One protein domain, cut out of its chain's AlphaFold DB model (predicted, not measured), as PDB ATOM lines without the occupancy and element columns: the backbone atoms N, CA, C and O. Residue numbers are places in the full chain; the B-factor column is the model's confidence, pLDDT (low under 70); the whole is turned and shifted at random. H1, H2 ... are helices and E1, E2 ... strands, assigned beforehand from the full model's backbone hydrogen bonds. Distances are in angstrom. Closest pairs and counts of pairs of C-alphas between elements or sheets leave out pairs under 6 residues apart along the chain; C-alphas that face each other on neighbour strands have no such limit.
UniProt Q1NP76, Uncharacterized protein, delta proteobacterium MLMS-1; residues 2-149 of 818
ATOM      1  N   ALA A   2       6.146  58.213 115.080       38.75
ATOM      2  CA  ALA A   2       5.129  57.678 115.991       38.75
ATOM      3  C   ALA A   2       5.071  56.137 116.026       38.75
ATOM      4  O   ALA A   2       5.310  55.560 117.075       38.75
ATOM      5  N   THR A   3       4.927  55.458 114.880       55.66
ATOM      6  CA  THR A   3       4.860  53.981 114.823       55.66
ATOM      7  C   THR A   3       6.109  53.253 115.339       55.66
ATOM      8  O   THR A   3       5.984  52.195 115.949       55.66
ATOM      9  N   ASP A   4       7.313  53.803 115.142       57.12
ATOM     10  CA  ASP A   4       8.560  53.215 115.668       57.12
ATOM     11  C   ASP A   4       8.652  53.385 117.197       57.12
ATOM     12  O   ASP A   4       9.129  52.474 117.874       57.12
ATOM     13  N   VAL A   5       8.149  54.499 117.745       60.06
ATOM     14  CA  VAL A   5       8.056  54.738 119.198       60.06
ATOM     15  C   VAL A   5       7.000  53.821 119.821       60.06
ATOM     16  O   VAL A   5       7.291  53.154 120.810       60.06
ATOM     17  N   THR A   6       5.829  53.678 119.192       70.38
ATOM     18  CA  THR A   6       4.765  52.772 119.654       70.38
ATOM     19  C   THR A   6       5.233  51.314 119.666       70.38
ATOM     20  O   THR A   6       5.006  50.597 120.637       70.38
ATOM     21  N   ARG A   7       5.955  50.859 118.629       74.25
ATOM     22  CA  ARG A   7       6.491  49.483 118.567       74.25
ATOM     23  C   ARG A   7       7.619  49.235 119.576       74.25
ATOM     24  O   ARG A   7       7.723  48.128 120.096       74.25
ATOM     25  N   GLN A   8       8.440  50.241 119.891       77.94
ATOM     26  CA  GLN A   8       9.416  50.148 120.987       77.94
ATOM     27  C   GLN A   8       8.728  50.089 122.357       77.94
ATOM     28  O   GLN A   8       9.128  49.292 123.202       77.94
ATOM     29  N   GLN A   9       7.664  50.871 122.556       77.62
ATOM     30  CA  GLN A   9       6.863  50.858 123.783       77.62
ATOM     31  C   GLN A   9       6.114  49.528 123.977       77.62
ATOM     32  O   GLN A   9       5.976  49.077 125.108       77.62
ATOM     33  N   GLN A  10       5.720  48.848 122.893       82.06
ATOM     34  CA  GLN A  10       5.093  47.517 122.932       82.06
ATOM     35  C   GLN A  10       6.041  46.380 123.356       82.06
ATOM     36  O   GLN A  10       5.571  45.341 123.816       82.06
ATOM     37  N   LEU A  11       7.366  46.550 123.253       85.62
ATOM     38  CA  LEU A  11       8.322  45.524 123.694       85.62
ATOM     39  C   LEU A  11       8.270  45.302 125.210       85.62
ATOM     40  O   LEU A  11       8.370  44.171 125.670       85.62
ATOM     41  N   VAL A  12       8.117  46.369 125.990       83.31
ATOM     42  CA  VAL A  12       8.138  46.305 127.458       83.31
ATOM     43  C   VAL A  12       7.042  45.377 128.016       83.31
ATOM     44  O   VAL A  12       7.396  44.437 128.728       83.31
ATOM     45  N   PRO A  13       5.747  45.530 127.672       85.00
ATOM     46  CA  PRO A  13       4.702  44.630 128.162       85.00
ATOM     47  C   PRO A  13       4.853  43.182 127.660       85.00
ATOM     48  O   PRO A  13       4.619  42.253 128.433       85.00
ATOM     49  N   LEU A  14       5.313  42.960 126.420       89.31
ATOM     50  CA  LEU A  14       5.564  41.608 125.886       89.31
ATOM     51  C   LEU A  14       6.661  40.864 126.659       89.31
ATOM     52  O   LEU A  14       6.567  39.663 126.906       89.31
ATOM     53  N   PHE A  15       7.711  41.580 127.056       91.62
ATOM     54  CA  PHE A  15       8.794  41.001 127.838       91.62
ATOM     55  C   PHE A  15       8.467  40.889 129.337       91.62
ATOM     56  O   PHE A  15       9.072  40.076 130.030       91.62
ATOM     57  N   HIS A  16       7.494  41.652 129.848       84.94
ATOM     58  CA  HIS A  16       6.966  41.444 131.198       84.94
ATOM     59  C   HIS A  16       6.083  40.195 131.303       84.94
ATOM     60  O   HIS A  16       6.132  39.527 132.333       84.94
ATOM     61  N   SER A  17       5.315  39.855 130.259       83.69
ATOM     62  CA  SER A  17       4.538  38.606 130.235       83.69
ATOM     63  C   SER A  17       5.419  37.381 129.979       83.69
ATOM     64  O   SER A  17       5.235  36.347 130.615       83.69
ATOM     65  N   HIS A  18       6.413  37.514 129.096       88.50
ATOM     66  CA  HIS A  18       7.372  36.460 128.770       88.50
ATOM     67  C   HIS A  18       8.803  37.020 128.814       88.50
ATOM     68  O   HIS A  18       9.232  37.695 127.876       88.50
ATOM     69  N   PRO A  19       9.585  36.723 129.868       89.31
ATOM     70  CA  PRO A  19      10.903  37.330 130.084       89.31
ATOM     71  C   PRO A  19      11.941  37.072 128.985       89.31
ATOM     72  O   PRO A  19      12.919  37.809 128.877       89.31
ATOM     73  N   CYS A  20      11.772  36.015 128.188       93.94
ATOM     74  CA  CYS A  20      12.719  35.601 127.156       93.94
ATOM     75  C   CYS A  20      11.997  35.264 125.851       93.94
ATOM     76  O   CYS A  20      11.066  34.463 125.847       93.94
ATOM     77  N   TRP A  21      12.497  35.794 124.735       95.19
ATOM     78  CA  TRP A  21      11.910  35.576 123.411       95.19
ATOM     79  C   TRP A  21      12.944  35.126 122.378       95.19
ATOM     80  O   TRP A  21      14.083  35.598 122.374       95.19
ATOM     81  N   MET A  22      12.534  34.252 121.456       93.94
ATOM     82  CA  MET A  22      13.224  34.070 120.173       93.94
ATOM     83  C   MET A  22      12.806  35.178 119.196       93.94
ATOM     84  O   MET A  22      11.729  35.760 119.335       93.94
ATOM     85  N   ILE A  23      13.650  35.482 118.207       93.31
ATOM     86  CA  ILE A  23      13.442  36.661 117.355       93.31
ATOM     87  C   ILE A  23      12.238  36.520 116.412       93.31
ATOM     88  O   ILE A  23      11.546  37.507 116.189       93.31
ATOM     89  N   GLU A  24      11.966  35.325 115.878       89.31
ATOM     90  CA  GLU A  24      10.855  35.094 114.948       89.31
ATOM     91  C   GLU A  24       9.480  35.150 115.638       89.31
ATOM     92  O   GLU A  24       8.628  35.890 115.147       89.31
ATOM     93  N   PRO A  25       9.244  34.483 116.790       90.62
ATOM     94  CA  PRO A  25       7.990  34.645 117.530       90.62
ATOM     95  C   PRO A  25       7.753  36.088 117.989       90.62
ATOM     96  O   PRO A  25       6.655  36.609 117.832       90.62
ATOM     97  N   LEU A  26       8.799  36.773 118.468       91.38
ATOM     98  CA  LEU A  26       8.700  38.179 118.868       91.38
ATOM     99  C   LEU A  26       8.346  39.096 117.689       91.38
ATOM    100  O   LEU A  26       7.598  40.057 117.845       91.38
ATOM    101  N   ALA A  27       8.893  38.814 116.506       89.38
ATOM    102  CA  ALA A  27       8.551  39.533 115.283       89.38
ATOM    103  C   ALA A  27       7.077  39.325 114.895       89.38
ATOM    104  O   ALA A  27       6.423  40.286 114.481       89.38
ATOM    105  N   GLY A  28       6.555  38.108 115.100       85.50
ATOM    106  CA  GLY A  28       5.140  37.768 114.941       85.50
ATOM    107  C   GLY A  28       4.225  38.584 115.856       85.50
ATOM    108  O   GLY A  28       3.324  39.252 115.357       85.50
ATOM    109  N   GLU A  29       4.514  38.624 117.160       87.06
ATOM    110  CA  GLU A  29       3.739  39.406 118.147       87.06
ATOM    111  C   GLU A  29       3.778  40.917 117.867       87.06
ATOM    112  O   GLU A  29       2.790  41.635 118.015       87.06
ATOM    113  N   LEU A  30       4.920  41.422 117.397       84.00
ATOM    114  CA  LEU A  30       5.069  42.826 117.006       84.00
ATOM    115  C   LEU A  30       4.514  43.127 115.607       84.00
ATOM    116  O   LEU A  30       4.633  44.266 115.153       84.00
ATOM    117  N   GLY A  31       3.977  42.134 114.887       83.75
ATOM    118  CA  GLY A  31       3.467  42.283 113.523       83.75
ATOM    119  C   GLY A  31       4.469  42.946 112.568       83.75
ATOM    120  O   GLY A  31       4.085  43.790 111.756       83.75
ATOM    121  N   CYS A  32       5.767  42.655 112.709       85.75
ATOM    122  CA  CYS A  32       6.820  43.295 111.920       85.75
ATOM    123  C   CYS A  32       7.913  42.309 111.489       85.75
ATOM    124  O   CYS A  32       7.984  41.177 111.949       85.75
ATOM    125  N   SER A  33       8.773  42.726 110.555       88.38
ATOM    126  CA  SER A  33       9.857  41.868 110.064       88.38
ATOM    127  C   SER A  33      10.963  41.674 111.111       88.38
ATOM    128  O   SER A  33      11.277  42.597 111.864       88.38
ATOM    129  N   VAL A  34      11.641  40.522 111.085       89.25
ATOM    130  CA  VAL A  34      12.800  40.221 111.953       89.25
ATOM    131  C   VAL A  34      13.869  41.335 111.950       89.25
ATOM    132  O   VAL A  34      14.343  41.701 113.031       89.25
ATOM    133  N   PRO A  35      14.258  41.936 110.801       87.19
ATOM    134  CA  PRO A  35      15.155  43.095 110.792       87.19
ATOM    135  C   PRO A  35      14.631  44.296 111.594       87.19
ATOM    136  O   PRO A  35      15.393  44.910 112.347       87.19
ATOM    137  N   SER A  36      13.335  44.609 111.484       85.75
ATOM    138  CA  SER A  36      12.695  45.686 112.251       85.75
ATOM    139  C   SER A  36      12.689  45.379 113.748       85.75
ATOM    140  O   SER A  36      13.086  46.232 114.540       85.75
ATOM    141  N   THR A  37      12.353  44.148 114.139       88.50
ATOM    142  CA  THR A  37      12.395  43.690 115.536       88.50
ATOM    143  C   THR A  37      13.789  43.830 116.140       88.50
ATOM    144  O   THR A  37      13.940  44.370 117.234       88.50
ATOM    145  N   ARG A  38      14.840  43.423 115.412       90.25
ATOM    146  CA  ARG A  38      16.236  43.590 115.862       90.25
ATOM    147  C   ARG A  38      16.604  45.059 116.055       90.25
ATOM    148  O   ARG A  38      17.308  45.391 117.009       90.25
ATOM    149  N   ARG A  39      16.131  45.936 115.167       89.94
ATOM    150  CA  ARG A  39      16.332  47.386 115.270       89.94
ATOM    151  C   ARG A  39      15.646  47.959 116.517       89.94
ATOM    152  O   ARG A  39      16.280  48.735 117.226       89.94
ATOM    153  N   TYR A  40      14.416  47.539 116.823       88.81
ATOM    154  CA  TYR A  40      13.696  47.972 118.030       88.81
ATOM    155  C   TYR A  40      14.336  47.453 119.315       88.81
ATOM    156  O   TYR A  40      14.589  48.238 120.225       88.81
ATOM    157  N   LEU A  41      14.701  46.169 119.357       89.81
ATOM    158  CA  LEU A  41      15.444  45.599 120.480       89.81
ATOM    159  C   LEU A  41      16.742  46.369 120.737       89.81
ATOM    160  O   LEU A  41      17.056  46.684 121.882       89.81
ATOM    161  N   LYS A  42      17.496  46.705 119.680       89.88
ATOM    162  CA  LYS A  42      18.738  47.479 119.809       89.88
ATOM    163  C   LYS A  42      18.495  48.866 120.413       89.88
ATOM    164  O   LYS A  42      19.333  49.309 121.191       89.88
ATOM    165  N   ALA A  43      17.380  49.515 120.076       85.44
ATOM    166  CA  ALA A  43      17.022  50.833 120.597       85.44
ATOM    167  C   ALA A  43      16.642  50.800 122.088       85.44
ATOM    168  O   ALA A  43      17.088  51.656 122.841       85.44
ATOM    169  N   VAL A  44      15.884  49.785 122.523       86.56
ATOM    170  CA  VAL A  44      15.476  49.616 123.937       86.56
ATOM    171  C   VAL A  44      16.606  49.030 124.798       86.56
ATOM    172  O   VAL A  44      16.663  49.225 126.009       86.56
ATOM    173  N   GLY A  45      17.556  48.340 124.168       89.38
ATOM    174  CA  GLY A  45      18.665  47.676 124.836       89.38
ATOM    175  C   GLY A  45      18.280  46.281 125.330       89.38
ATOM    176  O   GLY A  45      17.370  46.095 126.135       89.38
ATOM    177  N   TYR A  46      19.039  45.281 124.886       93.69
ATOM    178  CA  TYR A  46      18.780  43.874 125.190       93.69
ATOM    179  C   TYR A  46      20.061  43.111 125.555       93.69
ATOM    180  O   TYR A  46      21.172  43.561 125.251       93.69
ATOM    181  N   TYR A  47      19.892  41.937 126.163       92.88
ATOM    182  CA  TYR A  47      20.895  40.877 126.247       92.88
ATOM    183  C   TYR A  47      20.496  39.712 125.342       92.88
ATOM    184  O   TYR A  47      19.314  39.397 125.209       92.88
ATOM    185  N   SER A  48      21.489  39.073 124.725       93.75
ATOM    186  CA  SER A  48      21.305  37.790 124.038       93.75
ATOM    187  C   SER A  48      21.858  36.661 124.900       93.75
ATOM    188  O   SER A  48      22.792  36.874 125.678       93.75
ATOM    189  N   SER A  49      21.264  35.476 124.798       93.94
ATOM    190  CA  SER A  49      21.661  34.336 125.619       93.94
ATOM    191  C   SER A  49      23.051  33.838 125.233       93.94
ATOM    192  O   SER A  49      23.347  33.618 124.062       93.94
ATOM    193  N   PHE A  50      23.915  33.568 126.207       90.94
ATOM    194  CA  PHE A  50      25.161  32.859 125.915       90.94
ATOM    195  C   PHE A  50      24.917  31.355 125.701       90.94
ATOM    196  O   PHE A  50      25.731  30.684 125.065       90.94
ATOM    197  N   THR A  51      23.793  30.819 126.199       85.31
ATOM    198  CA  THR A  51      23.325  29.461 125.880       85.31
ATOM    199  C   THR A  51      22.512  29.447 124.579       85.31
ATOM    200  O   THR A  51      22.137  30.495 124.047       85.31
ATOM    201  N   HIS A  52      22.257  28.255 124.023       86.19
ATOM    202  CA  HIS A  52      21.459  28.068 122.797       86.19
ATOM    203  C   HIS A  52      21.941  28.886 121.579       86.19
ATOM    204  O   HIS A  52      21.143  29.233 120.712       86.19
ATOM    205  N   ASN A  53      23.243  29.180 121.492       83.88
ATOM    206  CA  ASN A  53      23.870  29.929 120.395       83.88
ATOM    207  C   ASN A  53      23.313  31.355 120.180       83.88
ATOM    208  O   ASN A  53      23.196  31.786 119.034       83.88
ATOM    209  N   GLY A  54      22.947  32.095 121.236       85.75
ATOM    210  CA  GLY A  54      22.511  33.497 121.077       85.75
ATOM    211  C   GLY A  54      21.102  33.683 120.523       85.75
ATOM    212  O   GLY A  54      20.773  34.774 120.057       85.75
ATOM    213  N   LYS A  55      20.286  32.622 120.533       90.69
ATOM    214  CA  LYS A  55      18.939  32.620 119.946       90.69
ATOM    215  C   LYS A  55      17.885  33.339 120.786       90.69
ATOM    216  O   LYS A  55      16.871  33.747 120.225       90.69
ATOM    217  N   TRP A  56      18.110  33.479 122.089       94.19
ATOM    218  CA  TRP A  56      17.151  34.100 122.997       94.19
ATOM    219  C   TRP A  56      17.564  35.521 123.349       94.19
ATOM    220  O   TRP A  56      18.748  35.816 123.513       94.19
ATOM    221  N   TYR A  57      16.566  36.382 123.491       94.75
ATOM    222  CA  TYR A  57      16.694  37.798 123.796       94.75
ATOM    223  C   TYR A  57      15.924  38.103 125.087       94.75
ATOM    224  O   TYR A  57      14.893  37.485 125.336       94.75
ATOM    225  N   THR A  58      16.423  39.045 125.890       95.00
ATOM    226  CA  THR A  58      15.749  39.649 127.058       95.00
ATOM    227  C   THR A  58      16.062  41.142 127.097       95.00
ATOM    228  O   THR A  58      17.170  41.542 126.731       95.00
ATOM    229  N   LEU A  59      15.130  41.986 127.544       93.75
ATOM    230  CA  LEU A  59      15.406  43.416 127.734       93.75
ATOM    231  C   LEU A  59      16.413  43.626 128.869       93.75
ATOM    232  O   LEU A  59      16.451  42.849 129.822       93.75
ATOM    233  N   LYS A  60      17.231  44.684 128.787       92.12
ATOM    234  CA  LYS A  60      18.252  44.984 129.811       92.12
ATOM    235  C   LYS A  60      17.676  45.224 131.211       92.12
ATOM    236  O   LYS A  60      18.398  45.023 132.180       92.12
ATOM    237  N   SER A  61      16.414  45.638 131.305       88.38
ATOM    238  CA  SER A  61      15.705  45.927 132.557       88.38
ATOM    239  C   SER A  61      15.257  44.685 133.338       88.38
ATOM    240  O   SER A  61      14.876  44.819 134.496       88.38
ATOM    241  N   ILE A  62      15.285  43.492 132.734       92.00
ATOM    242  CA  ILE A  62      14.690  42.277 133.318       92.00
ATOM    243  C   ILE A  62      15.692  41.447 134.134       92.00
ATOM    244  O   ILE A  62      15.385  41.113 135.281       92.00
ATOM    245  N   PRO A  63      16.887  41.098 133.612       92.69
ATOM    246  CA  PRO A  63      17.813  40.235 134.332       92.69
ATOM    247  C   PRO A  63      18.304  40.853 135.641       92.69
ATOM    248  O   PRO A  63      18.934  41.912 135.651       92.69
ATOM    249  N   ARG A  64      18.118  40.127 136.745       91.56
ATOM    250  CA  ARG A  64      18.817  40.386 138.010       91.56
ATOM    251  C   ARG A  64      20.016  39.451 138.097       91.56
ATOM    252  O   ARG A  64      19.887  38.312 138.532       91.56
ATOM    253  N   PHE A  65      21.157  39.919 137.602       92.88
ATOM    254  CA  PHE A  65      22.385  39.128 137.578       92.88
ATOM    255  C   PHE A  65      22.900  38.834 138.989       92.88
ATOM    256  O   PHE A  65      22.884  39.706 139.858       92.88
ATOM    257  N   ASP A  66      23.391  37.615 139.189       91.06
ATOM    258  CA  ASP A  66      24.041  37.189 140.423       91.06
ATOM    259  C   ASP A  66      25.453  37.796 140.583       91.06
ATOM    260  O   ASP A  66      25.913  38.622 139.785       91.06
ATOM    261  N   ARG A  67      26.163  37.379 141.641       86.12
ATOM    262  CA  ARG A  67      27.532  37.835 141.948       86.12
ATOM    263  C   ARG A  67      28.538  37.504 140.837       86.12
ATOM    264  O   ARG A  67      29.501  38.248 140.647       86.12
ATOM    265  N   ASP A  68      28.279  36.447 140.074       88.06
ATOM    266  CA  ASP A  68      29.086  36.015 138.932       88.06
ATOM    267  C   ASP A  68      28.710  36.761 137.635       88.06
ATOM    268  O   ASP A  68      29.366  36.619 136.600       88.06
ATOM    269  N   GLY A  69      27.684  37.616 137.681       91.50
ATOM    270  CA  GLY A  69      27.187  38.352 136.526       91.50
ATOM    271  C   GLY A  69      26.363  37.484 135.576       91.50
ATOM    272  O   GLY A  69      26.295  37.805 134.384       91.50
ATOM    273  N   LEU A  70      25.771  36.397 136.084       94.25
ATOM    274  CA  LEU A  70      24.940  35.448 135.353       94.25
ATOM    275  C   LEU A  70      23.473  35.598 135.761       94.25
ATOM    276  O   LEU A  70      23.142  35.903 136.903       94.25
ATOM    277  N   TRP A  71      22.575  35.409 134.805       96.38
ATOM    278  CA  TRP A  71      21.143  35.326 135.061       96.38
ATOM    279  C   TRP A  71      20.565  34.205 134.213       96.38
ATOM    280  O   TRP A  71      20.869  34.103 133.022       96.38
ATOM    281  N   PHE A  72      19.749  33.359 134.835       92.31
ATOM    282  CA  PHE A  72      19.103  32.240 134.170       92.31
ATOM    283  C   PHE A  72      17.593  32.361 134.291       92.31
ATOM    284  O   PHE A  72      17.065  32.509 135.392       92.31
ATOM    285  N   HIS A  73      16.917  32.219 133.158       90.88
ATOM    286  CA  HIS A  73      15.491  31.943 133.099       90.88
ATOM    287  C   HIS A  73      15.336  30.501 132.615       90.88
ATOM    288  O   HIS A  73      15.650  30.193 131.464       90.88
ATOM    289  N   GLU A  74      14.948  29.599 133.518       87.56
ATOM    290  CA  GLU A  74      14.952  28.147 133.288       87.56
ATOM    291  C   GLU A  74      16.339  27.623 132.833       87.56
ATOM    292  O   GLU A  74      17.297  27.614 133.616       87.56
ATOM    293  N   LEU A  75      16.463  27.189 131.570       86.25
ATOM    294  CA  LEU A  75      17.700  26.695 130.946       86.25
ATOM    295  C   LEU A  75      18.411  27.755 130.078       86.25
ATOM    296  O   LEU A  75      19.465  27.488 129.488       86.25
ATOM    297  N   ILE A  76      17.853  28.962 129.968       92.69
ATOM    298  CA  ILE A  76      18.383  30.039 129.128       92.69
ATOM    299  C   ILE A  76      19.277  30.936 129.986       92.69
ATOM    300  O   ILE A  76      18.821  31.513 130.969       92.69
ATOM    301  N   GLY A  77      20.556  31.041 129.621       92.75
ATOM    302  CA  GLY A  77      21.560  31.785 130.378       92.75
ATOM    303  C   GLY A  77      21.976  33.069 129.673       92.75
ATOM    304  O   GLY A  77      22.288  33.054 128.479       92.75
ATOM    305  N   PHE A  78      22.026  34.160 130.432       95.25
ATOM    306  CA  PHE A  78      22.482  35.483 130.015       95.25
ATOM    307  C   PHE A  78      23.614  35.955 130.924       95.25
ATOM    308  O   PHE A  78      23.681  35.597 132.099       95.25
ATOM    309  N   SER A  79      24.507  36.781 130.387       94.44
ATOM    310  CA  SER A  79      25.650  37.302 131.133       94.44
ATOM    311  C   SER A  79      25.832  38.792 130.892       94.44
ATOM    312  O   SER A  79      25.643  39.270 129.772       94.44
ATOM    313  N   ARG A  80      26.291  39.513 131.924       91.06
ATOM    314  CA  ARG A  80      26.727  40.914 131.795       91.06
ATOM    315  C   ARG A  80      27.874  41.081 130.790       91.06
ATOM    316  O   ARG A  80      27.943  42.115 130.139       91.06
ATOM    317  N   ALA A  81      28.715  40.056 130.616       87.31
ATOM    318  CA  ALA A  81      29.779  40.016 129.604       87.31
ATOM    319  C   ALA A  81      29.274  39.719 128.174       87.31
ATOM    320  O   ALA A  81      30.060  39.677 127.224       87.31
ATOM    321  N   GLY A  82      27.969  39.492 127.999       87.69
ATOM    322  CA  GLY A  82      27.357  39.182 126.713       87.69
ATOM    323  C   GLY A  82      27.616  37.743 126.270       87.69
ATOM    324  O   GLY A  82      26.863  36.839 126.618       87.69
ATOM    325  N   SER A  83      28.650  37.534 125.452       89.25
ATOM    326  CA  SER A  83      28.923  36.235 124.817       89.25
ATOM    327  C   SER A  83      29.505  35.203 125.786       89.25
ATOM    328  O   SER A  83      30.243  35.569 126.695       89.25
ATOM    329  N   LEU A  84      29.294  33.907 125.511       90.12
ATOM    330  CA  LEU A  84      29.870  32.796 126.290       90.12
ATOM    331  C   LEU A  84      31.387  32.941 126.485       90.12
ATOM    332  O   LEU A  84      31.905  32.730 127.575       90.12
ATOM    333  N   THR A  85      32.091  33.335 125.427       91.81
ATOM    334  CA  THR A  85      33.536  33.576 125.437       91.81
ATOM    335  C   THR A  85      33.918  34.680 126.424       91.81
ATOM    336  O   THR A  85      34.812  34.483 127.244       91.81
ATOM    337  N   GLY A  86      33.224  35.822 126.372       90.06
ATOM    338  CA  GLY A  86      33.449  36.937 127.297       90.06
ATOM    339  C   GLY A  86      33.115  36.559 128.739       90.06
ATOM    340  O   GLY A  86      33.873  36.876 129.651       90.06
ATOM    341  N   THR A  87      32.029  35.811 128.937       92.69
ATOM    342  CA  THR A  87      31.612  35.318 130.251       92.69
ATOM    343  C   THR A  87      32.655  34.398 130.869       92.69
ATOM    344  O   THR A  87      33.001  34.577 132.029       92.69
ATOM    345  N   ILE A  88      33.198  33.444 130.107       94.19
ATOM    346  CA  ILE A  88      34.239  32.533 130.601       94.19
ATOM    347  C   ILE A  88      35.481  33.317 131.035       94.19
ATOM    348  O   ILE A  88      35.993  33.070 132.123       94.19
ATOM    349  N   ILE A  89      35.942  34.269 130.218       93.44
ATOM    350  CA  ILE A  89      37.101  35.106 130.563       93.44
ATOM    351  C   ILE A  89      36.825  35.872 131.859       93.44
ATOM    352  O   ILE A  89      37.628  35.811 132.781       93.44
ATOM    353  N   GLN A  90      35.662  36.518 131.977       93.00
ATOM    354  CA  GLN A  90      35.300  37.276 133.175       93.00
ATOM    355  C   GLN A  90      35.226  36.393 134.432       93.00
ATOM    356  O   GLN A  90      35.715  36.799 135.485       93.00
ATOM    357  N   LEU A  91      34.630  35.199 134.338       93.50
ATOM    358  CA  LEU A  91      34.533  34.262 135.461       93.50
ATOM    359  C   LEU A  91      35.911  33.773 135.908       93.50
ATOM    360  O   LEU A  91      36.173  33.695 137.105       93.50
ATOM    361  N   VAL A  92      36.797  33.468 134.957       93.94
ATOM    362  CA  VAL A  92      38.163  33.040 135.269       93.94
ATOM    363  C   VAL A  92      38.964  34.192 135.872       93.94
ATOM    364  O   VAL A  92      39.592  33.994 136.904       93.94
ATOM    365  N   SER A  93      38.902  35.398 135.302       91.69
ATOM    366  CA  SER A  93      39.633  36.568 135.809       91.69
ATOM    367  C   SER A  93      39.171  37.039 137.188       91.69
ATOM    368  O   SER A  93      39.965  37.600 137.931       91.69
ATOM    369  N   ARG A  94      37.899  36.821 137.548       90.25
ATOM    370  CA  ARG A  94      37.363  37.170 138.876       90.25
ATOM    371  C   ARG A  94      37.526  36.066 139.916       90.25
ATOM    372  O   ARG A  94      37.280  36.313 141.092       90.25
ATOM    373  N   SER A  95      37.895  34.856 139.499       91.38
ATOM    374  CA  SER A  95      38.118  33.762 140.438       91.38
ATOM    375  C   SER A  95      39.445  33.965 141.175       91.38
ATOM    376  O   SER A  95      40.465  34.140 140.509       91.38
ATOM    377  N   PRO A  96      39.482  33.872 142.514       85.88
ATOM    378  CA  PRO A  96      40.719  34.015 143.279       85.88
ATOM    379  C   PRO A  96      41.715  32.869 143.056       85.88
ATOM    380  O   PRO A  96      42.874  33.029 143.396       85.88
ATOM    381  N   ALA A  97      41.298  31.732 142.486       88.31
ATOM    382  CA  ALA A  97      42.157  30.560 142.261       88.31
ATOM    383  C   ALA A  97      42.032  29.979 140.836       88.31
ATOM    384  O   ALA A  97      42.364  28.821 140.592       88.31
ATOM    385  N   GLY A  98      41.491  30.752 139.888       91.19
ATOM    386  CA  GLY A  98      41.093  30.224 138.579       91.19
ATOM    387  C   GLY A  98      39.903  29.265 138.662       91.19
ATOM    388  O   GLY A  98      39.252  29.142 139.703       91.19
ATOM    389  N   LEU A  99      39.552  28.620 137.548       92.06
ATOM    390  CA  LEU A  99      38.430  27.676 137.494       92.06
ATOM    391  C   LEU A  99      38.738  26.483 136.592       92.06
ATOM    392  O   LEU A  99      39.364  26.606 135.539       92.06
ATOM    393  N   THR A 100      38.247  25.310 136.978       92.12
ATOM    394  CA  THR A 100      38.272  24.113 136.131       92.12
ATOM    395  C   THR A 100      37.136  24.127 135.107       92.12
ATOM    396  O   THR A 100      36.117  24.806 135.268       92.12
ATOM    397  N   ALA A 101      37.266  23.313 134.055       87.75
ATOM    398  CA  ALA A 101      36.203  23.147 133.059       87.75
ATOM    399  C   ALA A 101      34.890  22.608 133.661       87.75
ATOM    400  O   ALA A 101      33.813  22.938 133.167       87.75
ATOM    401  N   GLN A 102      34.969  21.804 134.727       86.25
ATOM    402  CA  GLN A 102      33.794  21.309 135.441       86.25
ATOM    403  C   GLN A 102      33.095  22.437 136.208       86.25
ATOM    404  O   GLN A 102      31.908  22.657 135.984       86.25
ATOM    405  N   GLN A 103      33.831  23.204 137.021       89.50
ATOM    406  CA  GLN A 103      33.276  24.336 137.780       89.50
ATOM    407  C   GLN A 103      32.652  25.393 136.856       89.50
ATOM    408  O   GLN A 103      31.584  25.932 137.142       89.50
ATOM    409  N   LEU A 104      33.286  25.662 135.709       91.81
ATOM    410  CA  LEU A 104      32.714  26.535 134.681       91.81
ATOM    411  C   LEU A 104      31.453  25.934 134.055       91.81
ATOM    412  O   LEU A 104      30.490  26.658 133.826       91.81
ATOM    413  N   GLY A 105      31.439  24.628 133.781       86.25
ATOM    414  CA  GLY A 105      30.265  23.940 133.244       86.25
ATOM    415  C   GLY A 105      29.068  23.961 134.198       86.25
ATOM    416  O   GLY A 105      27.942  24.166 133.748       86.25
ATOM    417  N   GLU A 106      29.317  23.809 135.500       88.44
ATOM    418  CA  GLU A 106      28.309  23.892 136.563       88.44
ATOM    419  C   GLU A 106      27.736  25.312 136.679       88.44
ATOM    420  O   GLU A 106      26.518  25.486 136.614       88.44
ATOM    421  N   LYS A 107      28.599  26.340 136.737       90.19
ATOM    422  CA  LYS A 107      28.172  27.753 136.781       90.19
ATOM    423  C   LYS A 107      27.409  28.181 135.522       90.19
ATOM    424  O   LYS A 107      26.390  28.856 135.613       90.19
ATOM    425  N   LEU A 108      27.879  27.778 134.339       90.25
ATOM    426  CA  LEU A 108      27.306  28.189 133.050       90.25
ATOM    427  C   LEU A 108      26.134  27.311 132.586       90.25
ATOM    428  O   LEU A 108      25.514  27.627 131.568       90.25
ATOM    429  N   ARG A 109      25.857  26.194 133.275       87.56
ATOM    430  CA  ARG A 109      24.860  25.172 132.897       87.56
ATOM    431  C   ARG A 109      24.999  24.679 131.443       87.56
ATOM    432  O   ARG A 109      24.022  24.280 130.812       87.56
ATOM    433  N   CYS A 110      26.211  24.715 130.879       84.38
ATOM    434  CA  CYS A 110      26.493  24.278 129.510       84.38
ATOM    435  C   CYS A 110      27.933  23.765 129.345       84.38
ATOM    436  O   CYS A 110      28.825  24.064 130.137       84.38
ATOM    437  N   ARG A 111      28.184  22.961 128.302       82.44
ATOM    438  CA  ARG A 111      29.521  22.401 128.041       82.44
ATOM    439  C   ARG A 111      30.432  23.454 127.404       82.44
ATOM    440  O   ARG A 111      30.205  23.845 126.266       82.44
ATOM    441  N   CYS A 112      31.507  23.831 128.096       84.25
ATOM    442  CA  CYS A 112      32.446  24.872 127.654       84.25
ATOM    443  C   CYS A 112      33.841  24.357 127.237       84.25
ATOM    444  O   CYS A 112      34.701  25.155 126.877       84.25
ATOM    445  N   HIS A 113      34.076  23.037 127.228       83.25
ATOM    446  CA  HIS A 113      35.397  22.433 126.973       83.25
ATOM    447  C   HIS A 113      36.029  22.857 125.635       83.25
ATOM    448  O   HIS A 113      37.206  23.205 125.593       83.25
ATOM    449  N   SER A 114      35.258  22.866 124.543       83.81
ATOM    450  CA  SER A 114      35.755  23.287 123.225       83.81
ATOM    451  C   SER A 114      36.133  24.771 123.191       83.81
ATOM    452  O   SER A 114      37.163  25.129 122.623       83.81
ATOM    453  N   VAL A 115      35.336  25.624 123.844       86.38
ATOM    454  CA  VAL A 115      35.572  27.074 123.931       86.38
ATOM    455  C   VAL A 115      36.798  27.371 124.790       86.38
ATOM    456  O   VAL A 115      37.607  28.214 124.422       86.38
ATOM    457  N   LEU A 116      36.992  26.637 125.887       88.06
ATOM    458  CA  LEU A 116      38.163  26.764 126.758       88.06
ATOM    459  C   LEU A 116      39.471  26.405 126.047       88.06
ATOM    460  O   LEU A 116      40.446  27.148 126.138       88.06
ATOM    461  N   VAL A 117      39.483  25.308 125.280       85.06
ATOM    462  CA  VAL A 117      40.647  24.931 124.461       85.06
ATOM    463  C   VAL A 117      40.943  26.002 123.412       85.06
ATOM    464  O   VAL A 117      42.104  26.338 123.186       85.06
ATOM    465  N   GLN A 118      39.906  26.565 122.787       89.06
ATOM    466  CA  GLN A 118      40.067  27.650 121.824       89.06
ATOM    467  C   GLN A 118      40.614  28.927 122.481       89.06
ATOM    468  O   GLN A 118      41.529  29.534 121.935       89.06
ATOM    469  N   LEU A 119      40.089  29.317 123.644       88.25
ATOM    470  CA  LEU A 119      40.535  30.492 124.394       88.25
ATOM    471  C   LEU A 119      42.000  30.381 124.823       88.25
ATOM    472  O   LEU A 119      42.746  31.345 124.682       88.25
ATOM    473  N   TYR A 120      42.423  29.195 125.263       87.88
ATOM    474  CA  TYR A 120      43.826  28.914 125.560       87.88
ATOM    475  C   TYR A 120      44.714  29.023 124.309       87.88
ATOM    476  O   TYR A 120      45.710  29.739 124.322       87.88
ATOM    477  N   ARG A 121      44.321  28.395 123.190       85.56
ATOM    478  CA  ARG A 121      45.071  28.475 121.917       85.56
ATOM    479  C   ARG A 121      45.191  29.897 121.368       85.56
ATOM    480  O   ARG A 121      46.130  30.188 120.641       85.56
ATOM    481  N   GLN A 122      44.226  30.759 121.678       85.44
ATOM    482  CA  GLN A 122      44.221  32.167 121.282       85.44
ATOM    483  C   GLN A 122      44.965  33.078 122.270       85.44
ATOM    484  O   GLN A 122      44.921  34.291 122.095       85.44
ATOM    485  N   GLY A 123      45.588  32.529 123.321       88.00
ATOM    486  CA  GLY A 123      46.289  33.317 124.338       88.00
ATOM    487  C   GLY A 123      45.363  34.199 125.179       88.00
ATOM    488  O   GLY A 123      45.794  35.226 125.684       88.00
ATOM    489  N   LYS A 124      44.078  33.837 125.304       88.81
ATOM    490  CA  LYS A 124      43.070  34.593 126.075       88.81
ATOM    491  C   LYS A 124      42.803  34.022 127.466       88.81
ATOM    492  O   LYS A 124      42.173  34.686 128.281       88.81
ATOM    493  N   LEU A 125      43.257  32.797 127.724       91.56
ATOM    494  CA  LEU A 125      43.298  32.158 129.039       91.56
ATOM    495  C   LEU A 125      44.622  31.412 129.177       91.56
ATOM    496  O   LEU A 125      45.084  30.805 128.209       91.56
ATOM    497  N   ALA A 126      45.189  31.400 130.376       90.69
ATOM    498  CA  ALA A 126      46.275  30.494 130.718       90.69
ATOM    499  C   ALA A 126      45.703  29.158 131.222       90.69
ATOM    500  O   ALA A 126      44.543  29.070 131.635       90.69
ATOM    501  N   ARG A 127      46.502  28.090 131.152       91.38
ATOM    502  CA  ARG A 127      46.077  26.736 131.526       91.38
ATOM    503  C   ARG A 127      47.201  25.999 132.243       91.38
ATOM    504  O   ARG A 127      48.294  25.905 131.694       91.38
ATOM    505  N   GLN A 128      46.898  25.409 133.397       85.69
ATOM    506  CA  GLN A 128      47.824  24.591 134.182       85.69
ATOM    507  C   GLN A 128      47.253  23.174 134.379       85.69
ATOM    508  O   GLN A 128      46.043  23.027 134.594       85.69
ATOM    509  N   PRO A 129      48.069  22.110 134.266       81.38
ATOM    510  CA  PRO A 129      47.616  20.753 134.558       81.38
ATOM    511  C   PRO A 129      47.278  20.602 136.048       81.38
ATOM    512  O   PRO A 129      48.037  21.035 136.909       81.38
ATOM    513  N   MET A 130      46.142  19.967 136.346       77.62
ATOM    514  CA  MET A 130      45.692  19.666 137.708       77.62
ATOM    515  C   MET A 130      45.106  18.245 137.741       77.62
ATOM    516  O   MET A 130      43.919  18.019 137.469       77.62
ATOM    517  N   GLY A 131      45.970  17.261 138.012       76.00
ATOM    518  CA  GLY A 131      45.632  15.835 137.964       76.00
ATOM    519  C   GLY A 131      45.136  15.396 136.579       76.00
ATOM    520  O   GLY A 131      45.809  15.598 135.573       76.00
ATOM    521  N   ARG A 132      43.929  14.813 136.514       73.31
ATOM    522  CA  ARG A 132      43.244  14.422 135.260       73.31
ATOM    523  C   ARG A 132      42.486  15.572 134.574       73.31
ATOM    524  O   ARG A 132      41.778  15.341 133.595       73.31
ATOM    525  N   SER A 133      42.594  16.794 135.089       80.25
ATOM    526  CA  SER A 133      41.866  17.976 134.619       80.25
ATOM    527  C   SER A 133      42.813  19.154 134.370       80.25
ATOM    528  O   SER A 133      44.016  19.063 134.607       80.25
ATOM    529  N   HIS A 134      42.279  20.260 133.857       88.31
ATOM    530  CA  HIS A 134      43.042  21.489 133.663       88.31
ATOM    531  C   HIS A 134      42.388  22.628 134.438       88.31
ATOM    532  O   HIS A 134      41.163  22.796 134.377       88.31
ATOM    533  N   LEU A 135      43.223  23.411 135.115       91.25
ATOM    534  CA  LEU A 135      42.852  24.668 135.746       91.25
ATOM    535  C   LEU A 135      43.091  25.808 134.754       91.25
ATOM    536  O   LEU A 135      44.156  25.881 134.137       91.25
ATOM    537  N   TYR A 136      42.096  26.673 134.578       94.56
ATOM    538  CA  TYR A 136      42.187  27.842 133.708       94.56
ATOM    539  C   TYR A 136      42.373  29.101 134.552       94.56
ATOM    540  O   TYR A 136      41.652  29.306 135.530       94.56
ATOM    541  N   LEU A 137      43.336  29.926 134.147       93.69
ATOM    542  CA  LEU A 137      43.795  31.125 134.847       93.69
ATOM    543  C   LEU A 137      43.686  32.350 133.929       93.69
ATOM    544  O   LEU A 137      43.605  32.220 132.699       93.69
ATOM    545  N   ALA A 138      43.691  33.540 134.526       92.12
ATOM    546  CA  ALA A 138      43.786  34.786 133.775       92.12
ATOM    547  C   ALA A 138      45.132  34.871 133.029       92.12
ATOM    548  O   ALA A 138      46.117  34.269 133.444       92.12
ATOM    549  N   VAL A 139      45.161  35.603 131.911       90.75
ATOM    550  CA  VAL A 139      46.406  35.902 131.164       90.75
ATOM    551  C   VAL A 139      47.092  37.158 131.694       90.75
ATOM    552  O   VAL A 139      48.293  37.329 131.525       90.75
ATOM    553  N   ASP A 140      46.325  38.037 132.334       90.69
ATOM    554  CA  ASP A 140      46.842  39.226 132.999       90.69
ATOM    555  C   ASP A 140      47.800  38.820 134.130       90.69
ATOM    556  O   ASP A 140      47.392  38.117 135.055       90.69
ATOM    557  N   GLN A 141      49.074  39.217 134.024       84.81
ATOM    558  CA  GLN A 141      50.146  38.753 134.914       84.81
ATOM    559  C   GLN A 141      49.892  39.064 136.403       84.81
ATOM    560  O   GLN A 141      50.060  38.150 137.212       84.81
ATOM    561  N   PRO A 142      49.447  40.277 136.796       86.38
ATOM    562  CA  PRO A 142      49.066  40.567 138.181       86.38
ATOM    563  C   PRO A 142      47.968  39.641 138.721       86.38
ATOM    564  O   PRO A 142      48.115  39.064 139.801       86.38
ATOM    565  N   ILE A 143      46.881  39.454 137.962       88.56
ATOM    566  CA  ILE A 143      45.763  38.591 138.377       88.56
ATOM    567  C   ILE A 143      46.211  37.129 138.434       88.56
ATOM    568  O   ILE A 143      45.879  36.410 139.377       88.56
ATOM    569  N   GLN A 144      46.987  36.682 137.450       89.56
ATOM    570  CA  GLN A 144      47.491  35.316 137.388       89.56
ATOM    571  C   GLN A 144      48.434  35.001 138.557       89.56
ATOM    572  O   GLN A 144      48.324  33.929 139.154       89.56
ATOM    573  N   ALA A 145      49.332  35.923 138.916       84.50
ATOM    574  CA  ALA A 145      50.240  35.760 140.049       84.50
ATOM    575  C   ALA A 145      49.475  35.640 141.377       84.50
ATOM    576  O   ALA A 145      49.762  34.739 142.166       84.50
ATOM    577  N   ALA A 146      48.445  36.470 141.581       86.00
ATOM    578  CA  ALA A 146      47.561  36.370 142.742       86.00
ATOM    579  C   ALA A 146      46.807  35.026 142.776       86.00
ATOM    580  O   ALA A 146      46.736  34.380 143.822       86.00
ATOM    581  N   GLN A 147      46.311  34.557 141.624       91.19
ATOM    582  CA  GLN A 147      45.642  33.255 141.514       91.19
ATOM    583  C   GLN A 147      46.564  32.088 141.878       91.19
ATOM    584  O   GLN A 147      46.152  31.155 142.568       91.19
ATOM    585  N   LEU A 148      47.821  32.143 141.436       86.81
ATOM    586  CA  LEU A 148      48.832  31.133 141.740       86.81
ATOM    587  C   LEU A 148      49.281  31.173 143.210       86.81
ATOM    588  O   LEU A 148      49.488  30.112 143.795       86.81
ATOM    589  N   GLN A 149      49.364  32.353 143.836       83.44
ATOM    590  CA  GLN A 149      49.668  32.483 145.269       83.44
ATOM    591  C   GLN A 149      48.584  31.858 146.157       83.44
ATOM    592  O   GLN A 149      48.909  31.154 147.111       83.44
TER     593      GLN A 149
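Overview. This is residues 2 to 149 of the 818 residues of an uncharacterized protein of delta proteobacterium MLMS-1 (UniProt Q1NP76). The model is a rod of two lobes end to end: one holds H1, H2 and H3 packed about the hairpin E1 and E2, the other holds H4, H5 and H6 with the hairpin E5 and E6 and, at the far end, H7. Between the lobes sits a third hairpin, E3 and E4. The printed part has 148 residues, with seven named helices and six named strands in the order H1 H2 H3 E1 E2 E3 E4 H4 H5 H6 E5 E6 H7; each sheet is one antiparallel pair, and the class is mixed, helices and strands. The whole is loose, with a radius of gyration of the C-alphas of 18.3 A and spans of 59 by 26 by 25 A.

Along the chain. The longest strands are E5, residues 126 to 130, 12.9 A, and E6, residues 133 to 137, 13.3 A. Before them come H4, residues 84 to 94, 15.3 A, H5, residues 101 to 108, and H6, residues 113 to 121; after them H7, residues 141 to 149, ends with C-alpha 149 at (49.668, 32.483, 145.269). E3 is residues 70 to 73 and E4 residues 76 to 79. H1, residues 2 to 17, 23.8 A long, begins with C-alpha 2 at (5.129, 57.678, 115.991). H2 is residues 23 to 29, H3 residues 34 to 44, 15.5 A, E1 residues 46 to 48 and E2 residues 56 to 59.

Arrangement. In the hairpin E5 and E6, N 128 and O 135 are 2.9 A apart, within hydrogen-bond range. Residues 99 to 100 pair antiparallel with residues 135 to 136 of E6. The closest C-alphas of H4 and E6 are those of Val 92 and Leu 137, 6.0 A apart; those of H6 and E5 are Tyr 120 and Ala 126, 5.9 A. H4 and H6 only just touch, with 3 pairs of C-alphas within 8 A, the closest Thr 85 and Val 115, 7.0 A. H5 is close to H4 but not clearly touching, at Ile 88 and Leu 104, whose C-alphas are 7.4 A apart; so is H7, at Ser 93 and Ile 143, 6.9 A. In the hairpin E3 and E4, N 78 and O 71 are 2.8 A apart. The closest C-alphas of E1 and E4 are Ser 48 and Phe 78, 6.5 A. In the hairpin E1 and E2, N 47 and O 58 are 2.8 A apart, and residues 21 to 22 pair antiparallel with residues 56 to 57 of E2. H3 touches H2, about perpendicular at 90 degrees, with the C-alphas of Ala 27 and Val 34 closest at 5.4 A. H1 touches H3 with residues 4 to 11 alone, about perpendicular at 82 degrees, the C-alphas of Gln 8 and Tyr 40 closest at 5.6 A. H3 and H4 are apart. In H2 to H7 every O i to N i+4 pair is within hydrogen-bond range, in H1 8 of 12.

Size, cuts and confidence. The C-alphas of Ala 2 and Gly 131 are the two farthest apart, 62.2 A. The printed part has no cut and no long link. The mean pLDDT of the printed part is 87.6; residues 2 to 5 are under 70.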